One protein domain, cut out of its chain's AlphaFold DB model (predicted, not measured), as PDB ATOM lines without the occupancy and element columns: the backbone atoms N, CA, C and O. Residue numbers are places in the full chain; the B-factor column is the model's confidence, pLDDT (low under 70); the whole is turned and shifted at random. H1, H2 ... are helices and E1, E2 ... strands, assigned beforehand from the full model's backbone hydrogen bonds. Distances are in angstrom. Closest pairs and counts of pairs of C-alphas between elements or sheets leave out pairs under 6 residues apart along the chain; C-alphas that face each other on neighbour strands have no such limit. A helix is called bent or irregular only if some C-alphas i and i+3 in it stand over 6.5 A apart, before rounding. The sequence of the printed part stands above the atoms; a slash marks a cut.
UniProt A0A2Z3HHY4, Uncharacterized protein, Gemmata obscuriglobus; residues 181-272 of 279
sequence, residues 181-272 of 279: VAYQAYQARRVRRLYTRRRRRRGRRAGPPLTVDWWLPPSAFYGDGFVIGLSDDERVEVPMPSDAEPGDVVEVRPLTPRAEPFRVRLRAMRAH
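This is residues 181 to 272 of the 279 residues of an uncharacterized protein of Gemmata obscuriglobus (UniProt A0A2Z3HHY4). Five short strands make a small curved wall, in the sequence E1, E5, E4, then E3 and E2, and one long helix, H1, runs past the open side between E1 and E2. The wall is loosely formed: it is two small sheets, E1 E5 E4 and the hairpin E2 E3, which come near each other where E3 passes E4, while the far end of H1, residues 200 to 204, sticks out with residues 205 and 206. The printed part has 92 residues, with two named helices and five named strands in the order H1 E1 H2 E2 E3 E4 E5, of mixed class. The larger sheet has the order E1 E5 E4 and is mixed; the smaller is antiparallel. The whole is compact, with a radius of gyration of the C-alphas of 13.4 A, and elongated, spanning 44 by 25 by 22 A.

In the larger sheet E5, residues 263 to 268, is the inner strand between E1, residues 211 to 216, and E4, residues 249 to 251. E1 and E5 are parallel at 30 degrees, with N 214 and O 265 2.9 A apart. E4 and E5 form an antiparallel hairpin at 138 degrees, with N 250 and O 264 2.8 A apart. E2, residues 225 to 229, and E3, residues 235 to 239, form the other hairpin, antiparallel at 161 degrees, with N 228 and O 236 2.8 A apart. The closest C-alphas of E3 and E4 are those of Val 238 and Glu 251, 7.1 A apart. Residues 236 to 237 of E3 also pair, antiparallel, with residues 253 to 254. H1, residues 181 to 204, is on the larger sheet but only grazes it, with residues 183 to 195; its closest C-alphas to E1 are those of Val 191 and Val 212, 6.9 A. To E2 they are those of Ala 188 and Ile 228, 6.2 A. H2, residues 218 to 222, only grazes the larger sheet too. E1 and E2 are apart, as are H1 and H2. Within hydrogen-bond range are 17 of 20 O i to N i+4 pairs in H1 and 0 of 1 in H2, where 1 of 2 O i to N i+3 pairs is.

H1 is 36.5 A long, from C-alpha 181 at (50.732, -10.294, -25.712) to C-alpha 204 at (38.571, 11.222, -52.621), and is irregular: C-alphas 200 and 203 are 7.2 A apart. E1 measures 15.9 A, E2 13.6 A and E3 12.8 A. E5 measures 16.2 A and ends at C-alpha 268, (62.301, -8.432, -36.370).

The two farthest C-alphas, those of Arg 204 and His 272, are 45.2 A apart. The printed part has no cut. The link from E4 to E5, 11 residues, is long. The mean pLDDT of the printed part is 95.2, and no printed residue is under 70.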
ATOM      1  N   VAL A 181      52.163 -10.302 -25.349       97.31
ATOM      2  CA  VAL A 181      50.732 -10.294 -25.712       97.31
ATOM      3  C   VAL A 181      50.138  -8.879 -25.665       97.31
ATOM      4  O   VAL A 181      49.405  -8.466 -26.563       97.31
ATOM      5  N   ALA A 182      50.486  -8.093 -24.641       97.81
ATOM      6  CA  ALA A 182      50.028  -6.710 -24.519       97.81
ATOM      7  C   ALA A 182      50.629  -5.814 -25.618       97.81
ATOM      8  O   ALA A 182      49.938  -4.937 -26.145       97.81
ATOM      9  N   TYR A 183      51.885  -6.065 -25.999       98.00
ATOM     10  CA  TYR A 183      52.554  -5.372 -27.096       98.00
ATOM     11  C   TYR A 183      51.931  -5.709 -28.460       98.00
ATOM     12  O   TYR A 183      51.639  -4.813 -29.248       98.00
ATOM     13  N   GLN A 184      51.619  -6.979 -28.729       96.75
ATOM     14  CA  GLN A 184      50.893  -7.394 -29.937       96.75
ATOM     15  C   GLN A 184      49.511  -6.730 -30.028       96.75
ATOM     16  O   GLN A 184      49.140  -6.202 -31.078       96.75
ATOM     17  N   ALA A 185      48.775  -6.652 -28.913       96.81
ATOM     18  CA  ALA A 185      47.511  -5.918 -28.860       96.81
ATOM     19  C   ALA A 185      47.697  -4.412 -29.135       96.81
ATOM     20  O   ALA A 185      46.857  -3.782 -29.783       96.81
ATOM     21  N   TYR A 186      48.801  -3.817 -28.673       97.31
ATOM     22  CA  TYR A 186      49.160  -2.437 -29.003       97.31
ATOM     23  C   TYR A 186      49.426  -2.250 -30.507       97.31
ATOM     24  O   TYR A 186      48.860  -1.328 -31.106       97.31
ATOM     25  N   GLN A 187      50.182  -3.151 -31.141       97.44
ATOM     26  CA  GLN A 187      50.419  -3.132 -32.590       97.44
ATOM     27  C   GLN A 187      49.115  -3.275 -33.387       97.44
ATOM     28  O   GLN A 187      48.848  -2.469 -34.282       97.44
ATOM     29  N   ALA A 188      48.240  -4.208 -32.999       96.94
ATOM     30  CA  ALA A 188      46.924  -4.383 -33.615       96.94
ATOM     31  C   ALA A 188      46.080  -3.099 -33.545       96.94
ATOM     32  O   ALA A 188      45.519  -2.661 -34.550       96.94
ATOM     33  N   ARG A 189      46.053  -2.420 -32.384       97.75
ATOM     34  CA  ARG A 189      45.368  -1.121 -32.235       97.75
ATOM     35  C   ARG A 189      45.952  -0.050 -33.158       97.75
ATOM     36  O   ARG A 189      45.191   0.744 -33.717       97.75
ATOM     37  N   ARG A 190      47.278  -0.009 -33.330       97.31
ATOM     38  CA  ARG A 190      47.951   0.928 -34.244       97.31
ATOM     39  C   ARG A 190      47.547   0.668 -35.698       97.31
ATOM     40  O   ARG A 190      47.164   1.614 -36.387       97.31
ATOM     41  N   VAL A 191      47.554  -0.592 -36.138       97.12
ATOM     42  CA  VAL A 191      47.124  -0.989 -37.490       97.12
ATOM     43  C   VAL A 191      45.645  -0.668 -37.715       97.12
ATOM     44  O   VAL A 191      45.329   0.008 -38.694       97.12
ATOM     45  N   ARG A 192      44.756  -1.022 -36.772       97.38
ATOM     46  CA  ARG A 192      43.321  -0.674 -36.801       97.38
ATOM     47  C   ARG A 192      43.117   0.828 -37.035       97.38
ATOM     48  O   ARG A 192      42.377   1.213 -37.937       97.38
ATOM     49  N   ARG A 193      43.830   1.698 -36.304       97.50
ATOM     50  CA  ARG A 193      43.744   3.165 -36.482       97.50
ATOM     51  C   ARG A 193      44.158   3.621 -37.887       97.50
ATOM     52  O   ARG A 193      43.470   4.456 -38.479       97.50
ATOM     53  N   LEU A 194      45.268   3.104 -38.419       96.56
ATOM     54  CA  LEU A 194      45.759   3.460 -39.760       96.56
ATOM     55  C   LEU A 194      44.805   2.982 -40.857       96.56
ATOM     56  O   LEU A 194      44.476   3.747 -41.769       96.56
ATOM     57  N   TYR A 195      44.311   1.755 -40.721       95.94
ATOM     58  CA  TYR A 195      43.346   1.146 -41.621       95.94
ATOM     59  C   TYR A 195      42.024   1.933 -41.657       95.94
ATOM     60  O   TYR A 195      41.611   2.397 -42.723       95.94
ATOM     61  N   THR A 196      41.412   2.227 -40.501       95.38
ATOM     62  CA  THR A 196      40.176   3.032 -40.436       95.38
ATOM     63  C   THR A 196      40.373   4.433 -41.025       95.38
ATOM     64  O   THR A 196      39.506   4.937 -41.745       95.38
ATOM     65  N   ARG A 197      41.522   5.077 -40.762       95.00
ATOM     66  CA  ARG A 197      41.843   6.402 -41.321       95.00
ATOM     67  C   ARG A 197      41.940   6.366 -42.844       95.00
ATOM     68  O   ARG A 197      41.472   7.301 -43.495       95.00
ATOM     69  N   ARG A 198      42.534   5.314 -43.411       94.12
ATOM     70  CA  ARG A 198      42.602   5.120 -44.863       94.12
ATOM     71  C   ARG A 198      41.219   4.908 -45.463       94.12
ATOM     72  O   ARG A 198      40.881   5.605 -46.418       94.12
ATOM     73  N   ARG A 199      40.410   4.022 -44.882       92.75
ATOM     74  CA  ARG A 199      39.060   3.714 -45.374       92.75
ATOM     75  C   ARG A 199      38.190   4.968 -45.481       92.75
ATOM     76  O   ARG A 199      37.586   5.213 -46.518       92.75
ATOM     77  N   ARG A 200      38.236   5.849 -44.472       93.00
ATOM     78  CA  ARG A 200      37.530   7.150 -44.488       93.00
ATOM     79  C   ARG A 200      37.968   8.093 -45.618       93.00
ATOM     80  O   ARG A 200      37.212   8.983 -45.990       93.00
ATOM     81  N   ARG A 201      39.178   7.935 -46.164       92.12
ATOM     82  CA  ARG A 201      39.713   8.774 -47.256       92.12
ATOM     83  C   ARG A 201      39.411   8.233 -48.654       92.12
ATOM     84  O   ARG A 201      39.570   8.979 -49.619       92.12
ATOM     85  N   ARG A 202      38.974   6.975 -48.776       83.00
ATOM     86  CA  ARG A 202      38.829   6.262 -50.058       83.00
ATOM     87  C   ARG A 202      37.884   6.957 -51.048       83.00
ATOM     88  O   ARG A 202      38.108   6.864 -52.247       83.00
ATOM     89  N   GLY A 203      36.923   7.752 -50.571       80.75
ATOM     90  CA  GLY A 203      36.022   8.533 -51.427       80.75
ATOM     91  C   GLY A 203      36.661   9.693 -52.210       80.75
ATOM     92  O   GLY A 203      35.963  10.319 -52.995       80.75
ATOM     93  N   ARG A 204      37.951  10.024 -52.009       74.31
ATOM     94  CA  ARG A 204      38.571  11.222 -52.621       74.31
ATOM     95  C   ARG A 204      39.653  10.975 -53.676       74.31
ATOM     96  O   ARG A 204      39.936  11.914 -54.409       74.31
ATOM     97  N   ARG A 205      40.266   9.785 -53.745       81.88
ATOM     98  CA  ARG A 205      41.215   9.295 -54.781       81.88
ATOM     99  C   ARG A 205      41.844   7.984 -54.290       81.88
ATOM    100  O   ARG A 205      42.148   7.860 -53.101       81.88
ATOM    101  N   ALA A 206      42.073   7.026 -55.188       82.50
ATOM    102  CA  ALA A 206      42.789   5.792 -54.870       82.50
ATOM    103  C   ALA A 206      44.278   6.099 -54.611       82.50
ATOM    104  O   ALA A 206      45.046   6.328 -55.538       82.50
ATOM    105  N   GLY A 207      44.678   6.173 -53.338       87.00
ATOM    106  CA  GLY A 207      46.088   6.285 -52.952       87.00
ATOM    107  C   GLY A 207      46.815   4.932 -52.998       87.00
ATOM    108  O   GLY A 207      46.148   3.891 -52.994       87.00
ATOM    109  N   PRO A 208      48.161   4.916 -52.939       91.56
ATOM    110  CA  PRO A 208      48.961   3.682 -52.918       91.56
ATOM    111  C   PRO A 208      48.525   2.755 -51.771       91.56
ATOM    112  O   PRO A 208      48.026   3.274 -50.770       91.56
ATOM    113  N   PRO A 209      48.670   1.419 -51.880       92.44
ATOM    114  CA  PRO A 209      48.227   0.472 -50.853       92.44
ATOM    115  C   PRO A 209      48.813   0.808 -49.473       92.44
ATOM    116  O   PRO A 209      49.951   1.264 -49.358       92.44
ATOM    117  N   LEU A 210      48.020   0.612 -48.414       96.12
ATOM    118  CA  LEU A 210      48.504   0.804 -47.045       96.12
ATOM    119  C   LEU A 210      49.627  -0.196 -46.784       96.12
ATOM    120  O   LEU A 210      49.425  -1.391 -46.958       96.12
ATOM    121  N   THR A 211      50.787   0.300 -46.367       97.75
ATOM    122  CA  THR A 211      51.878  -0.535 -45.864       97.75
ATOM    123  C   THR A 211      52.093  -0.184 -44.399       97.75
ATOM    124  O   THR A 211      52.251   0.994 -44.076       97.75
ATOM    125  N   VAL A 212      52.046  -1.176 -43.513       97.56
ATOM    126  CA  VAL A 212      52.278  -1.003 -42.069       97.56
ATOM    127  C   VAL A 212      53.441  -1.871 -41.621       97.56
ATOM    128  O   VAL A 212      53.571  -2.993 -42.091       97.56
ATOM    129  N   ASP A 213      54.276  -1.372 -40.713       97.75
ATOM    130  CA  ASP A 213      55.295  -2.204 -40.071       97.75
ATOM    131  C   ASP A 213      54.653  -3.054 -38.962       97.75
ATOM    132  O   ASP A 213      53.841  -2.545 -38.178       97.75
ATOM    133  N   TRP A 214      55.039  -4.327 -38.880       98.00
ATOM    134  CA  TRP A 214      54.648  -5.240 -37.810       98.00
ATOM    135  C   TRP A 214      55.879  -5.930 -37.229       98.00
ATOM    136  O   TRP A 214      56.608  -6.625 -37.935       98.00
ATOM    137  N   TRP A 215      56.110  -5.721 -35.939       97.94
ATOM    138  CA  TRP A 215      57.255  -6.247 -35.212       97.94
ATOM    139  C   TRP A 215      56.945  -7.617 -34.621       97.94
ATOM    140  O   TRP A 215      55.934  -7.794 -33.933       97.94
ATOM    141  N   LEU A 216      57.845  -8.565 -34.854       97.38
ATOM    142  CA  LEU A 216      57.732  -9.960 -34.446       97.38
ATOM    143  C   LEU A 216      58.950 -10.385 -33.621       97.38
ATOM    144  O   LEU A 216      60.065  -9.956 -33.932       97.38
ATOM    145  N   PRO A 217      58.776 -11.230 -32.588       96.50
ATOM    146  CA  PRO A 217      59.916 -11.912 -31.987       96.50
ATOM    147  C   PRO A 217      60.582 -12.819 -33.040       96.50
ATOM    148  O   PRO A 217      59.871 -13.315 -33.918       96.50
ATOM    149  N   PRO A 218      61.902 -13.079 -32.964       94.50
ATOM    150  CA  PRO A 218      62.600 -13.901 -33.960       94.50
ATOM    151  C   PRO A 218      61.945 -15.268 -34.196       94.50
ATOM    152  O   PRO A 218      61.745 -15.670 -35.335       94.50
ATOM    153  N   SER A 219      61.475 -15.917 -33.128       93.31
ATOM    154  CA  SER A 219      60.815 -17.222 -33.206       93.31
ATOM    155  C   SER A 219      59.519 -17.229 -34.032       93.31
ATOM    156  O   SER A 219      59.069 -18.290 -34.446       93.31
ATOM    157  N   ALA A 220      58.880 -16.074 -34.250       94.94
ATOM    158  CA  ALA A 220      57.627 -15.989 -35.001       94.94
ATOM    159  C   ALA A 220      57.819 -15.991 -36.527       94.94
ATOM    160  O   ALA A 220      56.832 -16.147 -37.241       94.94
ATOM    161  N   PHE A 221      59.052 -15.843 -37.024       95.00
ATOM    162  CA  PHE A 221      59.352 -15.980 -38.455       95.00
ATOM    163  C   PHE A 221      59.295 -17.440 -38.936       95.00
ATOM    164  O   PHE A 221      59.171 -17.676 -40.127       95.00
ATOM    165  N   TYR A 222      59.303 -18.413 -38.017       93.31
ATOM    166  CA  TYR A 222      59.225 -19.846 -38.327       93.31
ATOM    167  C   TYR A 222      57.806 -20.439 -38.216       93.31
ATOM    168  O   TYR A 222      57.650 -21.657 -38.222       93.31
ATOM    169  N   GLY A 223      56.773 -19.607 -38.028       92.19
ATOM    170  CA  GLY A 223      55.377 -20.055 -37.911       92.19
ATOM    171  C   GLY A 223      54.604 -19.989 -39.231       92.19
ATOM    172  O   GLY A 223      55.115 -19.476 -40.215       92.19
ATOM    173  N   ASP A 224      53.342 -20.428 -39.229       93.25
ATOM    174  CA  ASP A 224      52.476 -20.445 -40.428       93.25
ATOM    175  C   ASP A 224      51.828 -19.082 -40.764       93.25
ATOM    176  O   ASP A 224      51.208 -18.902 -41.815       93.25
ATOM    177  N   GLY A 225      51.938 -18.098 -39.868       95.44
ATOM    178  CA  GLY A 225      51.270 -16.801 -39.992       95.44
ATOM    179  C   GLY A 225      50.629 -16.332 -38.695       95.44
ATOM    180  O   GLY A 225      50.780 -16.932 -37.630       95.44
ATOM    181  N   PHE A 226      49.913 -15.212 -38.768       97.06
ATOM    182  CA  PHE A 226      49.148 -14.687 -37.638       97.06
ATOM    183  C   PHE A 226      47.935 -13.878 -38.099       97.06
ATOM    184  O   PHE A 226      47.889 -13.355 -39.210       97.06
ATOM    185  N   VAL A 227      46.941 -13.743 -37.220       97.50
ATOM    186  CA  VAL A 227      45.701 -13.012 -37.514       97.50
ATOM    187  C   VAL A 227      45.709 -11.649 -36.828       97.50
ATOM    188  O   VAL A 227      45.967 -11.539 -35.629       97.50
ATOM    189  N   ILE A 228      45.364 -10.600 -37.577       96.94
ATOM    190  CA  ILE A 228      45.159  -9.244 -37.063       96.94
ATOM    191  C   ILE A 228      43.658  -8.926 -37.074       96.94
ATOM    192  O   ILE A 228      43.002  -8.962 -38.117       96.94
ATOM    193  N   GLY A 229      43.113  -8.553 -35.915       96.69
ATOM    194  CA  GLY A 229      41.755  -8.012 -35.805       96.69
ATOM    195  C   GLY A 229      41.704  -6.521 -36.158       96.69
ATOM    196  O   GLY A 229      42.287  -5.696 -35.453       96.69
ATOM    197  N   LEU A 230      40.980  -6.159 -37.221       96.00
ATOM    198  CA  LEU A 230      40.832  -4.775 -37.696       96.00
ATOM    199  C   LEU A 230      39.580  -4.087 -37.152       96.00
ATOM    200  O   LEU A 230      39.630  -2.898 -36.867       96.00
ATOM    201  N   SER A 231      38.487  -4.812 -36.943       94.25
ATOM    202  CA  SER A 231      37.258  -4.387 -36.245       94.25
ATOM    203  C   SER A 231      36.702  -5.598 -35.480       94.25
ATOM    204  O   SER A 231      37.427  -6.580 -35.305       94.25
ATOM    205  N   ASP A 232      35.487  -5.515 -34.947       92.25
ATOM    206  CA  ASP A 232      34.852  -6.665 -34.290       92.25
ATOM    207  C   ASP A 232      34.438  -7.732 -35.326       92.25
ATOM    208  O   ASP A 232      34.422  -8.923 -35.023       92.25
ATOM    209  N   ASP A 233      34.201  -7.304 -36.571       95.50
ATOM    210  CA  ASP A 233      33.758  -8.105 -37.715       95.50
ATOM    211  C   ASP A 233      34.787  -8.229 -38.856       95.50
ATOM    212  O   ASP A 233      34.529  -8.946 -39.819       95.50
ATOM    213  N   GLU A 234      35.946  -7.564 -38.777       96.44
ATOM    214  CA  GLU A 234      36.989  -7.606 -39.809       96.44
ATOM    215  C   GLU A 234      38.280  -8.225 -39.275       96.44
ATOM    216  O   GLU A 234      38.885  -7.735 -38.312       96.44
ATOM    217  N   ARG A 235      38.728  -9.291 -39.940       97.44
ATOM    218  CA  ARG A 235      39.970 -10.005 -39.627       97.44
ATOM    219  C   ARG A 235      40.780 -10.217 -40.895       97.44
ATOM    220  O   ARG A 235      40.226 -10.485 -41.961       97.44
ATOM    221  N   VAL A 236      42.095 -10.114 -40.758       97.75
ATOM    222  CA  VAL A 236      43.038 -10.434 -41.828       97.75
ATOM    223  C   VAL A 236      44.066 -11.424 -41.318       97.75
ATOM    224  O   VAL A 236      44.508 -11.334 -40.174       97.75
ATOM    225  N   GLU A 237      44.434 -12.363 -42.170       97.88
ATOM    226  CA  GLU A 237      45.549 -13.271 -41.963       97.88
ATOM    227  C   GLU A 237      46.787 -12.685 -42.639       97.88
ATOM    228  O   GLU A 237      46.740 -12.226 -43.781       97.88
ATOM    229  N   VAL A 238      47.899 -12.678 -41.921       97.94
ATOM    230  CA  VAL A 238      49.217 -12.383 -42.468       97.94
ATOM    231  C   VAL A 238      49.899 -13.733 -42.658       97.94
ATOM    232  O   VAL A 238      50.335 -14.309 -41.656       97.94
ATOM    233  N   PRO A 239      49.937 -14.278 -43.889       97.50
ATOM    234  CA  PRO A 239      50.651 -15.522 -44.130       97.50
ATOM    235  C   PRO A 239      52.135 -15.301 -43.838       97.50
ATOM    236  O   PRO A 239      52.659 -14.217 -44.099       97.50
ATOM    237  N   MET A 240      52.810 -16.309 -43.297       97.69
ATOM    238  CA  MET A 240      54.257 -16.268 -43.119       97.69
ATOM    239  C   MET A 240      54.887 -17.237 -44.118       97.69
ATOM    240  O   MET A 240      54.732 -18.448 -43.964       97.69
ATOM    241  N   PRO A 241      55.526 -16.737 -45.187       95.81
ATOM    242  CA  PRO A 241      56.350 -17.582 -46.041       95.81
ATOM    243  C   PRO A 241      57.410 -18.319 -45.212       95.81
ATOM    244  O   PRO A 241      57.955 -17.757 -44.266       95.81
ATOM    245  N   SER A 242      57.725 -19.566 -45.567       94.94
ATOM    246  CA  SER A 242      58.758 -20.352 -44.872       94.94
ATOM    247  C   SER A 242      60.164 -19.751 -44.995       94.94
ATOM    248  O   SER A 242      61.053 -20.093 -44.224       94.94
ATOM    249  N   ASP A 243      60.361 -18.886 -45.988       95.75
ATOM    250  CA  ASP A 243      61.571 -18.127 -46.296       95.75
ATOM    251  C   ASP A 243      61.447 -16.639 -45.921       95.75
ATOM    252  O   ASP A 243      62.235 -15.826 -46.392       95.75
ATOM    253  N   ALA A 244      60.461 -16.266 -45.096       96.62
ATOM    254  CA  ALA A 244      60.238 -14.873 -44.728       96.62
ATOM    255  C   ALA A 244      61.423 -14.283 -43.952       96.62
ATOM    256  O   ALA A 244      61.798 -14.770 -42.881       96.62
ATOM    257  N   GLU A 245      61.938 -13.157 -44.435       97.00
ATOM    258  CA  GLU A 245      63.025 -12.414 -43.810       97.00
ATOM    259  C   GLU A 245      62.547 -11.082 -43.195       97.00
ATOM    260  O   GLU A 245      61.552 -10.470 -43.616       97.00
ATOM    261  N   PRO A 246      63.252 -10.562 -42.173       96.62
ATOM    262  CA  PRO A 246      62.993  -9.224 -41.657       96.62
ATOM    263  C   PRO A 246      63.169  -8.161 -42.752       96.62
ATOM    264  O   PRO A 246      64.268  -7.908 -43.231       96.62
ATOM    265  N   GLY A 247      62.090  -7.456 -43.085       97.06
ATOM    266  CA  GLY A 247      62.048  -6.464 -44.161       97.06
ATOM    267  C   GLY A 247      61.052  -6.812 -45.262       97.06
ATOM    268  O   GLY A 247      60.588  -5.893 -45.948       97.06
ATOM    269  N   ASP A 248      60.662  -8.084 -45.363       97.69
ATOM    270  CA  ASP A 248      59.708  -8.554 -46.356       97.69
ATOM    271  C   ASP A 248      58.358  -7.866 -46.226       97.69
ATOM    272  O   ASP A 248      57.879  -7.535 -45.137       97.69
ATOM    273  N   VAL A 249      57.734  -7.627 -47.376       98.06
ATOM    274  CA  VAL A 249      56.427  -6.986 -47.471       98.06
ATOM    275  C   VAL A 249      55.420  -8.019 -47.944       98.06
ATOM    276  O   VAL A 249      55.361  -8.343 -49.127       98.06
ATOM    277  N   VAL A 250      54.596  -8.492 -47.016       97.69
ATOM    278  CA  VAL A 250      53.598  -9.531 -47.265       97.69
ATOM    279  C   VAL A 250      52.220  -8.907 -47.466       97.69
ATOM    280  O   VAL A 250      51.828  -7.968 -46.767       97.69
ATOM    281  N   GLU A 251      51.471  -9.414 -48.440       97.94
ATOM    282  CA  GLU A 251      50.075  -9.037 -48.650       97.94
ATOM    283  C   GLU A 251      49.159  -9.820 -47.705       97.94
ATOM    284  O   GLU A 251      49.230 -11.046 -47.619       97.94
ATOM    285  N   VAL A 252      48.302  -9.107 -46.972       97.62
ATOM    286  CA  VAL A 252      47.378  -9.747 -46.029       97.62
ATOM    287  C   VAL A 252      46.208 -10.388 -46.769       97.62
ATOM    288  O   VAL A 252      45.667  -9.820 -47.721       97.62
ATOM    289  N   ARG A 253      45.763 -11.548 -46.286       97.69
ATOM    290  CA  ARG A 253      44.586 -12.257 -46.787       97.69
ATOM    291  C   ARG A 253      43.358 -11.852 -45.970       97.69
ATOM    292  O   ARG A 253      43.327 -12.089 -44.759       97.69
ATOM    293  N   PRO A 254      42.340 -11.217 -46.572       97.19
ATOM    294  CA  PRO A 254      41.114 -10.904 -45.854       97.19
ATOM    295  C   PRO A 254      40.371 -12.197 -45.508       97.19
ATOM    296  O   PRO A 254      39.993 -12.956 -46.392       97.19
ATOM    297  N   LEU A 255      40.127 -12.428 -44.217       97.44
ATOM    298  CA  LEU A 255      39.304 -13.552 -43.747       97.44
ATOM    299  C   LEU A 255      37.807 -13.213 -43.772       97.44
ATOM    300  O   LEU A 255      36.953 -14.076 -43.599       97.44
ATOM    301  N   THR A 256      37.484 -11.934 -43.954       96.25
ATOM    302  CA  THR A 256      36.126 -11.388 -43.913       96.25
ATOM    303  C   THR A 256      35.887 -10.526 -45.154       96.25
ATOM    304  O   THR A 256      36.755  -9.706 -45.459       96.25
ATOM    305  N   PRO A 257      34.717 -10.598 -45.824       95.44
ATOM    306  CA  PRO A 257      34.467  -9.891 -47.091       95.44
ATOM    307  C   PRO A 257      34.603  -8.363 -47.035       95.44
ATOM    308  O   PRO A 257      34.776  -7.711 -48.059       95.44
ATOM    309  N   ARG A 258      34.488  -7.776 -45.838       94.25
ATOM    310  CA  ARG A 258      34.594  -6.326 -45.616       94.25
ATOM    311  C   ARG A 258      36.031  -5.833 -45.451       94.25
ATOM    312  O   ARG A 258      36.256  -4.628 -45.552       94.25
ATOM    313  N   ALA A 259      36.979  -6.733 -45.186       95.56
ATOM    314  CA  ALA A 259      38.371  -6.363 -44.979       95.56
ATOM    315  C   ALA A 259      39.035  -6.026 -46.321       95.56
ATOM    316  O   ALA A 259      39.049  -6.833 -47.248       95.56
ATOM    317  N   GLU A 260      39.592  -4.821 -46.428       93.50
ATOM    318  CA  GLU A 260      40.358  -4.406 -47.602       93.50
ATOM    319  C   GLU A 260      41.793  -4.951 -47.513       93.50
ATOM    320  O   GLU A 260      42.402  -4.871 -46.440       93.50
ATOM    321  N   PRO A 261      42.373  -5.449 -48.621       93.81
ATOM    322  CA  PRO A 261      43.757  -5.903 -48.623       93.81
ATOM    323  C   PRO A 261      44.713  -4.731 -48.368       93.81
ATOM    324  O   PRO A 261      44.529  -3.604 -48.846       93.81
ATOM    325  N   PHE A 262      45.759  -5.007 -47.601       96.69
ATOM    326  CA  PHE A 262      46.882  -4.111 -47.361       96.69
ATOM    327  C   PHE A 262      48.173  -4.918 -47.211       96.69
ATOM    328  O   PHE A 262      48.163  -6.146 -47.220       96.69
ATOM    329  N   ARG A 263      49.303  -4.222 -47.113       97.94
ATOM    330  CA  ARG A 263      50.620  -4.840 -46.992       97.94
ATOM    331  C   ARG A 263      51.170  -4.666 -45.584       97.94
ATOM    332  O   ARG A 263      51.048  -3.594 -44.985       97.94
ATOM    333  N   VAL A 264      51.807  -5.706 -45.073       98.06
ATOM    334  CA  VAL A 264      52.520  -5.695 -43.799       98.06
ATOM    335  C   VAL A 264      54.000  -5.866 -44.093       98.06
ATOM    336  O   VAL A 264      54.395  -6.845 -44.713       98.06
ATOM    337  N   ARG A 265      54.819  -4.908 -43.661       98.25
ATOM    338  CA  ARG A 265      56.269  -5.062 -43.634       98.25
ATOM    339  C   ARG A 265      56.659  -5.764 -42.339       98.25
ATOM    340  O   ARG A 265      56.461  -5.207 -41.257       98.25
ATOM    341  N   LEU A 266      57.207  -6.964 -42.457       97.94
ATOM    342  CA  LEU A 266      57.682  -7.752 -41.332       97.94
ATOM    343  C   LEU A 266      58.955  -7.115 -40.775       97.94
ATOM    344  O   LEU A 266      59.877  -6.779 -41.516       97.94
ATOM    345  N   ARG A 267      59.006  -6.899 -39.464       97.56
ATOM    346  CA  ARG A 267      60.180  -6.369 -38.764       97.56
ATOM    347  C   ARG A 267      60.552  -7.320 -37.636       97.56
ATOM    348  O   ARG A 267      59.691  -7.711 -36.854       97.56
ATOM    349  N   ALA A 268      61.828  -7.666 -37.515       96.81
ATOM    350  CA  ALA A 268      62.301  -8.432 -36.370       96.81
ATOM    351  C   ALA A 268      62.528  -7.510 -35.174       96.81
ATOM    352  O   ALA A 268      63.212  -6.493 -35.283       96.81
ATOM    353  N   MET A 269      61.961  -7.871 -34.024       96.94
ATOM    354  CA  MET A 269      62.346  -7.283 -32.746       96.94
ATOM    355  C   MET A 269      63.819  -7.575 -32.482       96.94
ATOM    356  O   MET A 269      64.320  -8.657 -32.793       96.94
ATOM    357  N   ARG A 270      64.508  -6.633 -31.841       95.38
ATOM    358  CA  ARG A 270      65.893  -6.847 -31.438       95.38
ATOM    359  C   ARG A 270      65.925  -7.811 -30.256       95.38
ATOM    360  O   ARG A 270      65.461  -7.475 -29.167       95.38
ATOM    361  N   ALA A 271      66.440  -9.015 -30.467       94.06
ATOM    362  CA  ALA A 271      66.598  -9.985 -29.394       94.06
ATOM    363  C   ALA A 271      67.809  -9.644 -28.529       94.06
ATOM    364  O   ALA A 271      68.838  -9.157 -29.006       94.06
ATOM    365  N   HIS A 272      67.688  -9.898 -27.232       91.25
ATOM    366  CA  HIS A 272      68.818  -9.737 -26.336       91.25
ATOM    367  C   HIS A 272      69.828 -10.880 -26.450       91.25
ATOM    368  O   HIS A 272      69.440 -12.008 -26.737       91.25
TER     369      HIS A 272